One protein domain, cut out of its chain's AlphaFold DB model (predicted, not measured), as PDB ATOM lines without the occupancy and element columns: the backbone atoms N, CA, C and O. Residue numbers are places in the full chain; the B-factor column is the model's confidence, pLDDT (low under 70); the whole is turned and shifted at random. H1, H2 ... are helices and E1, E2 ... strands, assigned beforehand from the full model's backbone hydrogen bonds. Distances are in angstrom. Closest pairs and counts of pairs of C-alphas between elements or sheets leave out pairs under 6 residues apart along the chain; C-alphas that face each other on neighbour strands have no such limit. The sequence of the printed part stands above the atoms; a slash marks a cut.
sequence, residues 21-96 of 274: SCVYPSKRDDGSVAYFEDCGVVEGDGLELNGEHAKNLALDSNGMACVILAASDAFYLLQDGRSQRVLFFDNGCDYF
ATOM      1  N   SER A  21     272.591 186.681 291.564       89.25
ATOM      2  CA  SER A  21     272.874 187.291 290.273       89.25
ATOM      3  C   SER A  21     272.599 188.785 290.356       89.25
ATOM      4  O   SER A  21     271.572 189.187 290.914       89.25
ATOM      5  N   CYS A  22     273.452 189.600 289.750       92.44
ATOM      6  CA  CYS A  22     273.214 191.026 289.645       92.44
ATOM      7  C   CYS A  22     273.421 191.556 288.229       92.44
ATOM      8  O   CYS A  22     274.104 190.961 287.393       92.44
ATOM      9  N   VAL A  23     272.824 192.714 287.983       95.31
ATOM     10  CA  VAL A  23     272.834 193.410 286.706       95.31
ATOM     11  C   VAL A  23     273.202 194.865 286.950       95.31
ATOM     12  O   VAL A  23     272.549 195.544 287.742       95.31
ATOM     13  N   TYR A  24     274.259 195.345 286.292       96.38
ATOM     14  CA  TYR A  24     274.708 196.733 286.424       96.38
ATOM     15  C   TYR A  24     275.517 197.206 285.200       96.38
ATOM     16  O   TYR A  24     276.070 196.377 284.468       96.38
ATOM     17  N   PRO A  25     275.612 198.529 284.954       97.44
ATOM     18  CA  PRO A  25     276.459 199.096 283.903       97.44
ATOM     19  C   PRO A  25     277.949 198.850 284.191       97.44
ATOM     20  O   PRO A  25     278.477 199.245 285.230       97.44
ATOM     21  N   SER A  26     278.646 198.185 283.271       97.56
ATOM     22  CA  SER A  26     280.001 197.662 283.475       97.56
ATOM     23  C   SER A  26     281.048 198.455 282.699       97.56
ATOM     24  O   SER A  26     280.946 198.639 281.490       97.56
ATOM     25  N   LYS A  27     282.129 198.867 283.370       97.75
ATOM     26  CA  LYS A  27     283.296 199.506 282.737       97.75
ATOM     27  C   LYS A  27     283.998 198.569 281.757       97.75
ATOM     28  O   LYS A  27     284.555 199.039 280.771       97.75
ATOM     29  N   ARG A  28     283.999 197.259 282.028       96.50
ATOM     30  CA  ARG A  28     284.550 196.240 281.114       96.50
ATOM     31  C   ARG A  28     283.731 196.104 279.827       96.50
ATOM     32  O   ARG A  28     284.284 195.658 278.828       96.50
ATOM     33  N   ASP A  29     282.472 196.533 279.850       96.19
ATOM     34  CA  ASP A  29     281.517 196.443 278.740       96.19
ATOM     35  C   ASP A  29     281.135 197.838 278.207       96.19
ATOM     36  O   ASP A  29     280.023 198.064 277.732       96.19
ATOM     37  N   ASP A  30     282.069 198.792 278.308       94.75
ATOM     38  CA  ASP A  30     281.947 200.167 277.795       94.75
ATOM     39  C   ASP A  30     280.725 200.934 278.347       94.75
ATOM     40  O   ASP A  30     280.096 201.742 277.671       94.75
ATOM     41  N   GLY A  31     280.356 200.641 279.598       94.69
ATOM     42  CA  GLY A  31     279.188 201.202 280.280       94.69
ATOM     43  C   GLY A  31     277.877 200.460 280.007       94.69
ATOM     44  O   GLY A  31     276.854 200.811 280.594       94.69
ATOM     45  N   SER A  32     277.888 199.420 279.168       95.88
ATOM     46  CA  SER A  32     276.707 198.594 278.906       95.88
ATOM     47  C   SER A  32     276.296 197.802 280.145       95.88
ATOM     48  O   SER A  32     277.129 197.399 280.960       95.88
ATOM     49  N   VAL A  33     274.995 197.545 280.265       95.06
ATOM     50  CA  VAL A  33     274.443 196.690 281.317       95.06
ATOM     51  C   VAL A  33     274.871 195.241 281.084       95.06
ATOM     52  O   VAL A  33     274.653 194.695 280.001       95.06
ATOM     53  N   ALA A  34     275.469 194.619 282.099       95.50
ATOM     54  CA  ALA A  34     275.963 193.246 282.045       95.50
ATOM     55  C   ALA A  34     275.539 192.444 283.284       95.50
ATOM     56  O   ALA A  34     275.206 193.013 284.324       95.50
ATOM     57  N   TYR A  35     275.546 191.117 283.140       94.50
ATOM     58  CA  TYR A  35     275.175 190.157 284.178       94.50
ATOM     59  C   TYR A  35     276.409 189.653 284.921       94.50
ATOM     60  O   TYR A  35     277.420 189.307 284.305       94.50
ATOM     61  N   PHE A  36     276.290 189.561 286.238       93.88
ATOM     62  CA  PHE A  36     277.323 189.083 287.142       93.88
ATOM     63  C   PHE A  36     276.704 188.218 288.246       93.88
ATOM     64  O   PHE A  36     275.489 188.159 288.396       93.88
ATOM     65  N   GLU A  37     277.554 187.560 289.023       92.62
ATOM     66  CA  GLU A  37     277.188 186.735 290.177       92.62
ATOM     67  C   GLU A  37     278.077 187.145 291.355       92.62
ATOM     68  O   GLU A  37     279.155 187.698 291.130       92.62
ATOM     69  N   ASP A  38     277.655 186.842 292.586       90.69
ATOM     70  CA  ASP A  38     278.440 187.108 293.808       90.69
ATOM     71  C   ASP A  38     278.857 188.586 293.956       90.69
ATOM     72  O   ASP A  38     279.994 188.943 294.279       90.69
ATOM     73  N   CYS A  39     277.905 189.476 293.677       91.00
ATOM     74  CA  CYS A  39     278.197 190.893 293.505       91.00
ATOM     75  C   CYS A  39     278.464 191.640 294.813       91.00
ATOM     76  O   CYS A  39     279.197 192.633 294.815       91.00
ATOM     77  N   GLY A  40     277.884 191.176 295.918       92.19
ATOM     78  CA  GLY A  40     277.926 191.866 297.197       92.19
ATOM     79  C   GLY A  40     276.942 191.301 298.214       92.19
ATOM     80  O   GLY A  40     276.380 190.222 298.018       92.19
ATOM     81  N   VAL A  41     276.735 192.051 299.293       92.31
ATOM     82  CA  VAL A  41     275.831 191.698 300.394       92.31
ATOM     83  C   VAL A  41     274.851 192.843 300.633       92.31
ATOM     84  O   VAL A  41     275.239 194.011 300.660       92.31
ATOM     85  N   VAL A  42     273.576 192.503 300.814       92.50
ATOM     86  CA  VAL A  42     272.556 193.452 301.272       92.50
ATOM     87  C   VAL A  42     272.603 193.525 302.798       92.50
ATOM     88  O   VAL A  42     272.415 192.517 303.482       92.50
ATOM     89  N   GLU A  43     272.817 194.724 303.332       90.38
ATOM     90  CA  GLU A  43     272.765 195.015 304.763       90.38
ATOM     91  C   GLU A  43     271.694 196.079 305.038       90.38
ATOM     92  O   GLU A  43     271.867 197.268 304.771       90.38
ATOM     93  N   GLY A  44     270.554 195.652 305.587       89.69
ATOM     94  CA  GLY A  44     269.413 196.546 305.793       89.69
ATOM     95  C   GLY A  44     268.856 197.061 304.464       89.69
ATOM     96  O   GLY A  44     268.459 196.264 303.621       89.69
ATOM     97  N   ASP A  45     268.824 198.384 304.293       92.75
ATOM     98  CA  ASP A  45     268.336 199.054 303.077       92.75
ATOM     99  C   ASP A  45     269.475 199.412 302.092       92.75
ATOM    100  O   ASP A  45     269.251 200.134 301.119       92.75
ATOM    101  N   GLY A  46     270.698 198.930 302.343       94.25
ATOM    102  CA  GLY A  46     271.882 199.184 301.522       94.25
ATOM    103  C   GLY A  46     272.461 197.917 300.890       94.25
ATOM    104  O   GLY A  46     272.280 196.807 301.385       94.25
ATOM    105  N   LEU A  47     273.196 198.109 299.799       95.50
ATOM    106  CA  LEU A  47     274.009 197.104 299.118       95.50
ATOM    107  C   LEU A  47     275.492 197.478 299.218       95.50
ATOM    108  O   LEU A  47     275.895 198.544 298.744       95.50
ATOM    109  N   GLU A  48     276.307 196.591 299.783       95.31
ATOM    110  CA  GLU A  48     277.768 196.684 299.737       95.31
ATOM    111  C   GLU A  48     278.301 195.764 298.633       95.31
ATOM    112  O   GLU A  48     278.166 194.541 298.710       95.31
ATOM    113  N   LEU A  49     278.911 196.339 297.588       94.12
ATOM    114  CA  LEU A  49     279.537 195.555 296.522       94.12
ATOM    115  C   LEU A  49     280.906 195.022 296.940       94.12
ATOM    116  O   LEU A  49     281.752 195.742 297.473       94.12
ATOM    117  N   ASN A  50     281.185 193.789 296.528       92.94
ATOM    118  CA  ASN A  50     282.518 193.217 296.599       92.94
ATOM    119  C   ASN A  50     283.513 194.068 295.785       92.94
ATOM    120  O   ASN A  50     283.194 194.639 294.738       92.94
ATOM    121  N   GLY A  51     284.770 194.118 296.237       92.62
ATOM    122  CA  GLY A  51     285.772 195.047 295.700       92.62
ATOM    123  C   GLY A  51     286.104 194.884 294.209       92.62
ATOM    124  O   GLY A  51     286.618 195.822 293.597       92.62
ATOM    125  N   GLU A  52     285.835 193.722 293.603       94.62
ATOM    126  CA  GLU A  52     285.925 193.556 292.147       94.62
ATOM    127  C   GLU A  52     284.778 194.278 291.423       94.62
ATOM    128  O   GLU A  52     285.033 195.052 290.495       94.62
ATOM    129  N   HIS A  53     283.539 194.075 291.873       95.56
ATOM    130  CA  HIS A  53     282.348 194.683 291.282       95.56
ATOM    131  C   HIS A  53     282.350 196.198 291.466       95.56
ATOM    132  O   HIS A  53     282.142 196.917 290.493       95.56
ATOM    133  N   ALA A  54     282.736 196.698 292.646       95.25
ATOM    134  CA  ALA A  54     282.893 198.134 292.888       95.25
ATOM    135  C   ALA A  54     283.891 198.796 291.913       95.25
ATOM    136  O   ALA A  54     283.676 199.909 291.435       95.25
ATOM    137  N   LYS A  55     284.980 198.100 291.547       95.88
ATOM    138  CA  LYS A  55     285.940 198.602 290.547       95.88
ATOM    139  C   LYS A  55     285.378 198.562 289.130       95.88
ATOM    140  O   LYS A  55     285.719 199.444 288.340       95.88
ATOM    141  N   ASN A  56     284.558 197.558 288.811       97.19
ATOM    142  CA  ASN A  56     283.958 197.373 287.491       97.19
ATOM    143  C   ASN A  56     282.696 198.224 287.260       97.19
ATOM    144  O   ASN A  56     282.341 198.461 286.113       97.19
ATOM    145  N   LEU A  57     282.031 198.705 288.308       97.44
ATOM    146  CA  LEU A  57     280.821 199.521 288.207       97.44
ATOM    147  C   LEU A  57     281.085 200.802 287.399       97.44
ATOM    148  O   LEU A  57     281.984 201.580 287.741       97.44
ATOM    149  N   ALA A  58     280.336 201.012 286.319       98.12
ATOM    150  CA  ALA A  58     280.341 202.244 285.538       98.12
ATOM    151  C   ALA A  58     279.290 203.200 286.104       98.12
ATOM    152  O   ALA A  58     278.116 202.858 286.185       98.12
ATOM    153  N   LEU A  59     279.737 204.384 286.508       97.50
ATOM    154  CA  LEU A  59     278.871 205.437 287.023       97.50
ATOM    155  C   LEU A  59     278.448 206.355 285.873       97.50
ATOM    156  O   LEU A  59     279.212 206.555 284.925       97.50
ATOM    157  N   ASP A  60     277.253 206.919 285.978       95.38
ATOM    158  CA  ASP A  60     276.742 207.947 285.084       95.38
ATOM    159  C   ASP A  60     277.398 209.322 285.341       95.38
ATOM    160  O   ASP A  60     278.324 209.473 286.146       95.38
ATOM    161  N   SER A  61     276.919 210.358 284.645       94.19
ATOM    162  CA  SER A  61     277.425 211.729 284.790       94.19
ATOM    163  C   SER A  61     277.191 212.345 286.171       94.19
ATOM    164  O   SER A  61     277.858 213.322 286.507       94.19
ATOM    165  N   ASN A  62     276.271 211.789 286.958       90.94
ATOM    166  CA  ASN A  62     275.958 212.223 288.317       90.94
ATOM    167  C   ASN A  62     276.759 211.430 289.365       90.94
ATOM    168  O   ASN A  62     276.615 211.668 290.562       90.94
ATOM    169  N   GLY A  63     277.635 210.514 288.934       95.50
ATOM    170  CA  GLY A  63     278.436 209.683 289.830       95.50
ATOM    171  C   GLY A  63     277.642 208.539 290.462       95.50
ATOM    172  O   GLY A  63     278.028 208.059 291.531       95.50
ATOM    173  N   MET A  64     276.560 208.106 289.808       96.62
ATOM    174  CA  MET A  64     275.638 207.089 290.298       96.62
ATOM    175  C   MET A  64     275.566 205.882 289.356       96.62
ATOM    176  O   MET A  64     275.772 206.000 288.152       96.62
ATOM    177  N   ALA A  65     275.256 204.702 289.885       97.75
ATOM    178  CA  ALA A  65     274.869 203.550 289.078       97.75
ATOM    179  C   ALA A  65     273.665 202.835 289.681       97.75
ATOM    180  O   ALA A  65     273.547 202.719 290.900       97.75
ATOM    181  N   CYS A  66     272.800 202.324 288.808       97.62
ATOM    182  CA  CYS A  66     271.750 201.395 289.192       97.62
ATOM    183  C   CYS A  66     272.298 199.965 289.192       97.62
ATOM    184  O   CYS A  66     272.870 199.516 288.195       97.62
ATOM    185  N   VAL A  67     272.104 199.258 290.299       97.12
ATOM    186  CA  VAL A  67     272.424 197.840 290.454       97.12
ATOM    187  C   VAL A  67     271.141 197.104 290.803       97.12
ATOM    188  O   VAL A  67     270.422 197.489 291.722       97.12
ATOM    189  N   ILE A  68     270.860 196.042 290.062       96.00
ATOM    190  CA  ILE A  68     269.671 195.213 290.237       96.00
ATOM    191  C   ILE A  68     270.146 193.837 290.695       96.00
ATOM    192  O   ILE A  68     271.007 193.248 290.043       96.00
ATOM    193  N   LEU A  69     269.617 193.339 291.807       92.00
ATOM    194  CA  LEU A  69     269.844 191.981 292.299       92.00
ATOM    195  C   LEU A  69     268.707 191.047 291.850       92.00
ATOM    196  O   LEU A  69     267.753 191.460 291.180       92.00
ATOM    197  N   ALA A  70     268.806 189.768 292.205       78.88
ATOM    198  CA  ALA A  70     267.738 188.802 291.978       78.88
ATOM    199  C   ALA A  70     266.398 189.278 292.587       78.88
ATOM    200  O   ALA A  70     266.362 190.108 293.488       78.88
ATOM    201  N   ALA A  71     265.276 188.769 292.062       71.38
ATOM    202  CA  ALA A  71     263.918 189.144 292.486       71.38
ATOM    203  C   ALA A  71     263.554 190.642 292.341       71.38
ATOM    204  O   ALA A  71     262.611 191.102 292.980       71.38
ATOM    205  N   SER A  72     264.238 191.371 291.448       80.06
ATOM    206  CA  SER A  72     263.961 192.784 291.144       80.06
ATOM    207  C   SER A  72     264.234 193.740 292.309       80.06
ATOM    208  O   SER A  72     263.642 194.812 292.369       80.06
ATOM    209  N   ASP A  73     265.156 193.406 293.212       90.88
ATOM    210  CA  ASP A  73     265.649 194.380 294.186       90.88
ATOM    211  C   ASP A  73     266.610 195.367 293.510       90.88
ATOM    212  O   ASP A  73     267.640 194.982 292.957       90.88
ATOM    213  N   ALA A  74     266.265 196.655 293.537       96.19
ATOM    214  CA  ALA A  74     267.012 197.726 292.882       96.19
ATOM    215  C   ALA A  74     267.708 198.631 293.905       96.19
ATOM    216  O   ALA A  74     267.115 199.033 294.909       96.19
ATOM    217  N   PHE A  75     268.952 199.000 293.614       97.81
ATOM    218  CA  PHE A  75     269.767 199.879 294.441       97.81
ATOM    219  C   PHE A  75     270.453 200.929 293.581       97.81
ATOM    220  O   PHE A  75     271.073 200.605 292.565       97.81
ATOM    221  N   TYR A  76     270.427 202.178 294.034       98.25
ATOM    222  CA  TYR A  76     271.402 203.154 293.570       98.25
ATOM    223  C   TYR A  76     272.673 203.062 294.402       98.25
ATOM    224  O   TYR A  76     272.608 202.876 295.617       98.25
ATOM    225  N   LEU A  77     273.821 203.200 293.738       97.88
ATOM    226  CA  LEU A  77     275.139 203.283 294.358       97.88
ATOM    227  C   LEU A  77     275.859 204.542 293.897       97.88
ATOM    228  O   LEU A  77     275.851 204.868 292.710       97.88
ATOM    229  N   LEU A  78     276.532 205.200 294.833       97.38
ATOM    230  CA  LEU A  78     277.405 206.339 294.582       97.38
ATOM    231  C   LEU A  78     278.875 205.922 294.547       97.38
ATOM    232  O   LEU A  78     279.268 204.846 295.002       97.38
ATOM    233  N   GLN A  79     279.715 206.818 294.032       92.25
ATOM    234  CA  GLN A  79     281.156 206.600 293.915       92.25
ATOM    235  C   GLN A  79     281.861 206.258 295.240       92.25
ATOM    236  O   GLN A  79     282.861 205.540 295.235       92.25
ATOM    237  N   ASP A  80     281.376 206.790 296.361       93.25
ATOM    238  CA  ASP A  80     281.929 206.556 297.700       93.25
ATOM    239  C   ASP A  80     281.465 205.229 298.329       93.25
ATOM    240  O   ASP A  80     281.882 204.903 299.440       93.25
ATOM    241  N   GLY A  81     280.645 204.453 297.614       93.06
ATOM    242  CA  GLY A  81     280.094 203.180 298.068       93.06
ATOM    243  C   GLY A  81     278.786 203.308 298.842       93.06
ATOM    244  O   GLY A  81     278.211 202.279 299.191       93.06
ATOM    245  N   ARG A  82     278.281 204.528 299.091       96.38
ATOM    246  CA  ARG A  82     276.934 204.698 299.651       96.38
ATOM    247  C   ARG A  82     275.904 204.117 298.694       96.38
ATOM    248  O   ARG A  82     276.026 204.260 297.477       96.38
ATOM    249  N   SER A  83     274.884 203.491 299.258       97.62
ATOM    250  CA  SER A  83     273.836 202.839 298.495       97.62
ATOM    251  C   SER A  83     272.488 202.946 299.190       97.62
ATOM    252  O   SER A  83     272.416 203.119 300.406       97.62
ATOM    253  N   GLN A  84     271.423 202.865 298.399       97.94
ATOM    254  CA  GLN A  84     270.052 202.970 298.884       97.94
ATOM    255  C   GLN A  84     269.138 202.112 298.017       97.94
ATOM    256  O   GLN A  84     269.148 202.225 296.786       97.94
ATOM    257  N   ARG A  85     268.330 201.270 298.668       97.56
ATOM    258  CA  ARG A  85     267.263 200.505 298.023       97.56
ATOM    259  C   ARG A  85     266.198 201.451 297.480       97.56
ATOM    260  O   ARG A  85     265.744 202.363 298.183       97.56
ATOM    261  N   VAL A  86     265.782 201.213 296.246       97.81
ATOM    262  CA  VAL A  86     264.775 202.001 295.529       97.81
ATOM    263  C   VAL A  86     263.693 201.113 294.943       97.81
ATOM    264  O   VAL A  86     263.821 199.889 294.917       97.81
ATOM    265  N   LEU A  87     262.599 201.727 294.493       96.00
ATOM    266  CA  LEU A  87     261.584 200.988 293.751       96.00
ATOM    267  C   LEU A  87     262.189 200.464 292.447       96.00
ATOM    268  O   LEU A  87     262.846 201.203 291.714       96.00
ATOM    269  N   PHE A  88     261.907 199.201 292.143       94.19
ATOM    270  CA  PHE A  88     262.117 198.673 290.808       94.19
ATOM    271  C   PHE A  88     261.011 199.187 289.891       94.19
ATOM    272  O   PHE A  88     259.830 198.890 290.087       94.19
ATOM    273  N   PHE A  89     261.387 199.996 288.911       92.25
ATOM    274  CA  PHE A  89     260.473 200.690 288.024       92.25
ATOM    275  C   PHE A  89     261.037 200.692 286.605       92.25
ATOM    276  O   PHE A  89     262.219 200.951 286.408       92.25
ATOM    277  N   ASP A  90     260.187 200.354 285.632       90.50
ATOM    278  CA  ASP A  90     260.536 200.284 284.205       90.50
ATOM    279  C   ASP A  90     261.874 199.562 283.931       90.50
ATOM    280  O   ASP A  90     262.799 200.071 283.301       90.50
ATOM    281  N   ASN A  91     261.972 198.333 284.448       90.25
ATOM    282  CA  ASN A  91     263.127 197.440 284.304       90.25
ATOM    283  C   ASN A  91     264.425 197.910 284.992       90.25
ATOM    284  O   ASN A  91     265.500 197.395 284.675       90.25
ATOM    285  N   GLY A  92     264.356 198.845 285.943       94.56
ATOM    286  CA  GLY A  92     265.528 199.307 286.680       94.56
ATOM    287  C   GLY A  92     265.198 200.054 287.963       94.56
ATOM    288  O   GLY A  92     264.162 199.836 288.579       94.56
ATOM    289  N   CYS A  93     266.113 200.917 288.387       97.25
ATOM    290  CA  CYS A  93     265.920 201.822 289.513       97.25
ATOM    291  C   CYS A  93     264.940 202.939 289.139       97.25
ATOM    292  O   CYS A  93     265.025 203.478 288.035       97.25
ATOM    293  N   ASP A  94     264.056 203.315 290.064       97.19
ATOM    294  CA  ASP A  94     263.150 204.450 289.878       97.19
ATOM    295  C   ASP A  94     263.900 205.751 289.576       97.19
ATOM    296  O   ASP A  94     264.836 206.122 290.280       97.19
ATOM    297  N   TYR A  95     263.472 206.452 288.529       95.69
ATOM    298  CA  TYR A  95     264.177 207.624 288.022       95.69
ATOM    299  C   TYR A  95     264.029 208.833 288.950       95.69
ATOM    300  O   TYR A  95     262.957 209.093 289.499       95.69
ATOM    301  N   PHE A  96     265.074 209.659 289.017       96.81
ATOM    302  CA  PHE A  96     264.968 210.982 289.622       96.81
ATOM    303  C   PHE A  96     264.102 211.908 288.766       96.81
ATOM    304  O   PHE A  96     264.331 212.101 287.569       96.81
TER     305      PHE A  96
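What this domain is: This is residues 21 to 96 of the 274 residues of an uncharacterized protein of Pseudomonas sp. LPH1 (UniProt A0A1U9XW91). A strongly twisted five-stranded sheet has a small two-stranded hairpin, E3 and E4, crossed over part of it, making a small, uneven sandwich in which E4 lies near E6 and E7. The short helix H1 sits at the side and only grazes the large sheet. The printed part has 76 residues, with the named elements in the order E1, E2, E3, E4, H1, E5, E6, E7; the large sheet runs E2, E1, E5, E6, E7, and both sheets are antiparallel. The class is mostly strand, though under half of the residues are in named elements. The whole is compact and rounded, with a radius of gyration of the C-alphas of 10.9 A and spans of 26 by 24 by 22 A.

Where its parts are: E1, residues 22 to 25, begins with C-alpha 22 at (273.214, 191.026, 289.645) and is 10.4 A long. E2 is residues 33 to 36, E3 residues 40 to 43 and E4 residues 46 to 49. H1, residues 51 to 56, is 8.7 A long. E5, residues 64 to 69, is the longest strand by residues, at 16.3 A, and E6, residues 74 to 78, is 13.6 A long. E7, residues 83 to 86, ends with C-alpha 86 at (264.775, 202.001, 295.529).

How they stand to each other: In the large sheet, E2 and E1 are a hairpin at 147 degrees, with N 22 and O 36 2.8 A apart. E5 pairs with E1 over its residues 68 to 69, where N 23 and O 68 are 2.8 A apart, and with E6 over its residues 64 to 68, where N 67 and O 75 are 2.8 A apart. E5, E6 and E7 form a meander, each strand the antiparallel neighbour of the one before; N 86 and O 74 are 2.9 A apart. In the hairpin of E3 and E4, N 41 and O 48 are 2.9 A apart. The two sheets form a sandwich, two sheets face to face, with their strands at 79 degrees. The closest C-alphas of E4 and E7, those of Gly 46 and Gln 84, are 5.0 A apart. E3 and E7 are apart. H1 is on the large sheet but only grazes it, with residues 53 to 56; each O i to N i+4 pair in H1 is within hydrogen-bond range.

The domain as a whole: The C-alphas farthest apart are those of Asp 30 and Gly 44, at 30.9 A. The printed part has no cut. The links E1 to E2 and H1 to E5 are short, the others tight. Mean pLDDT of the printed part is 94.2, and no printed residue is under 70.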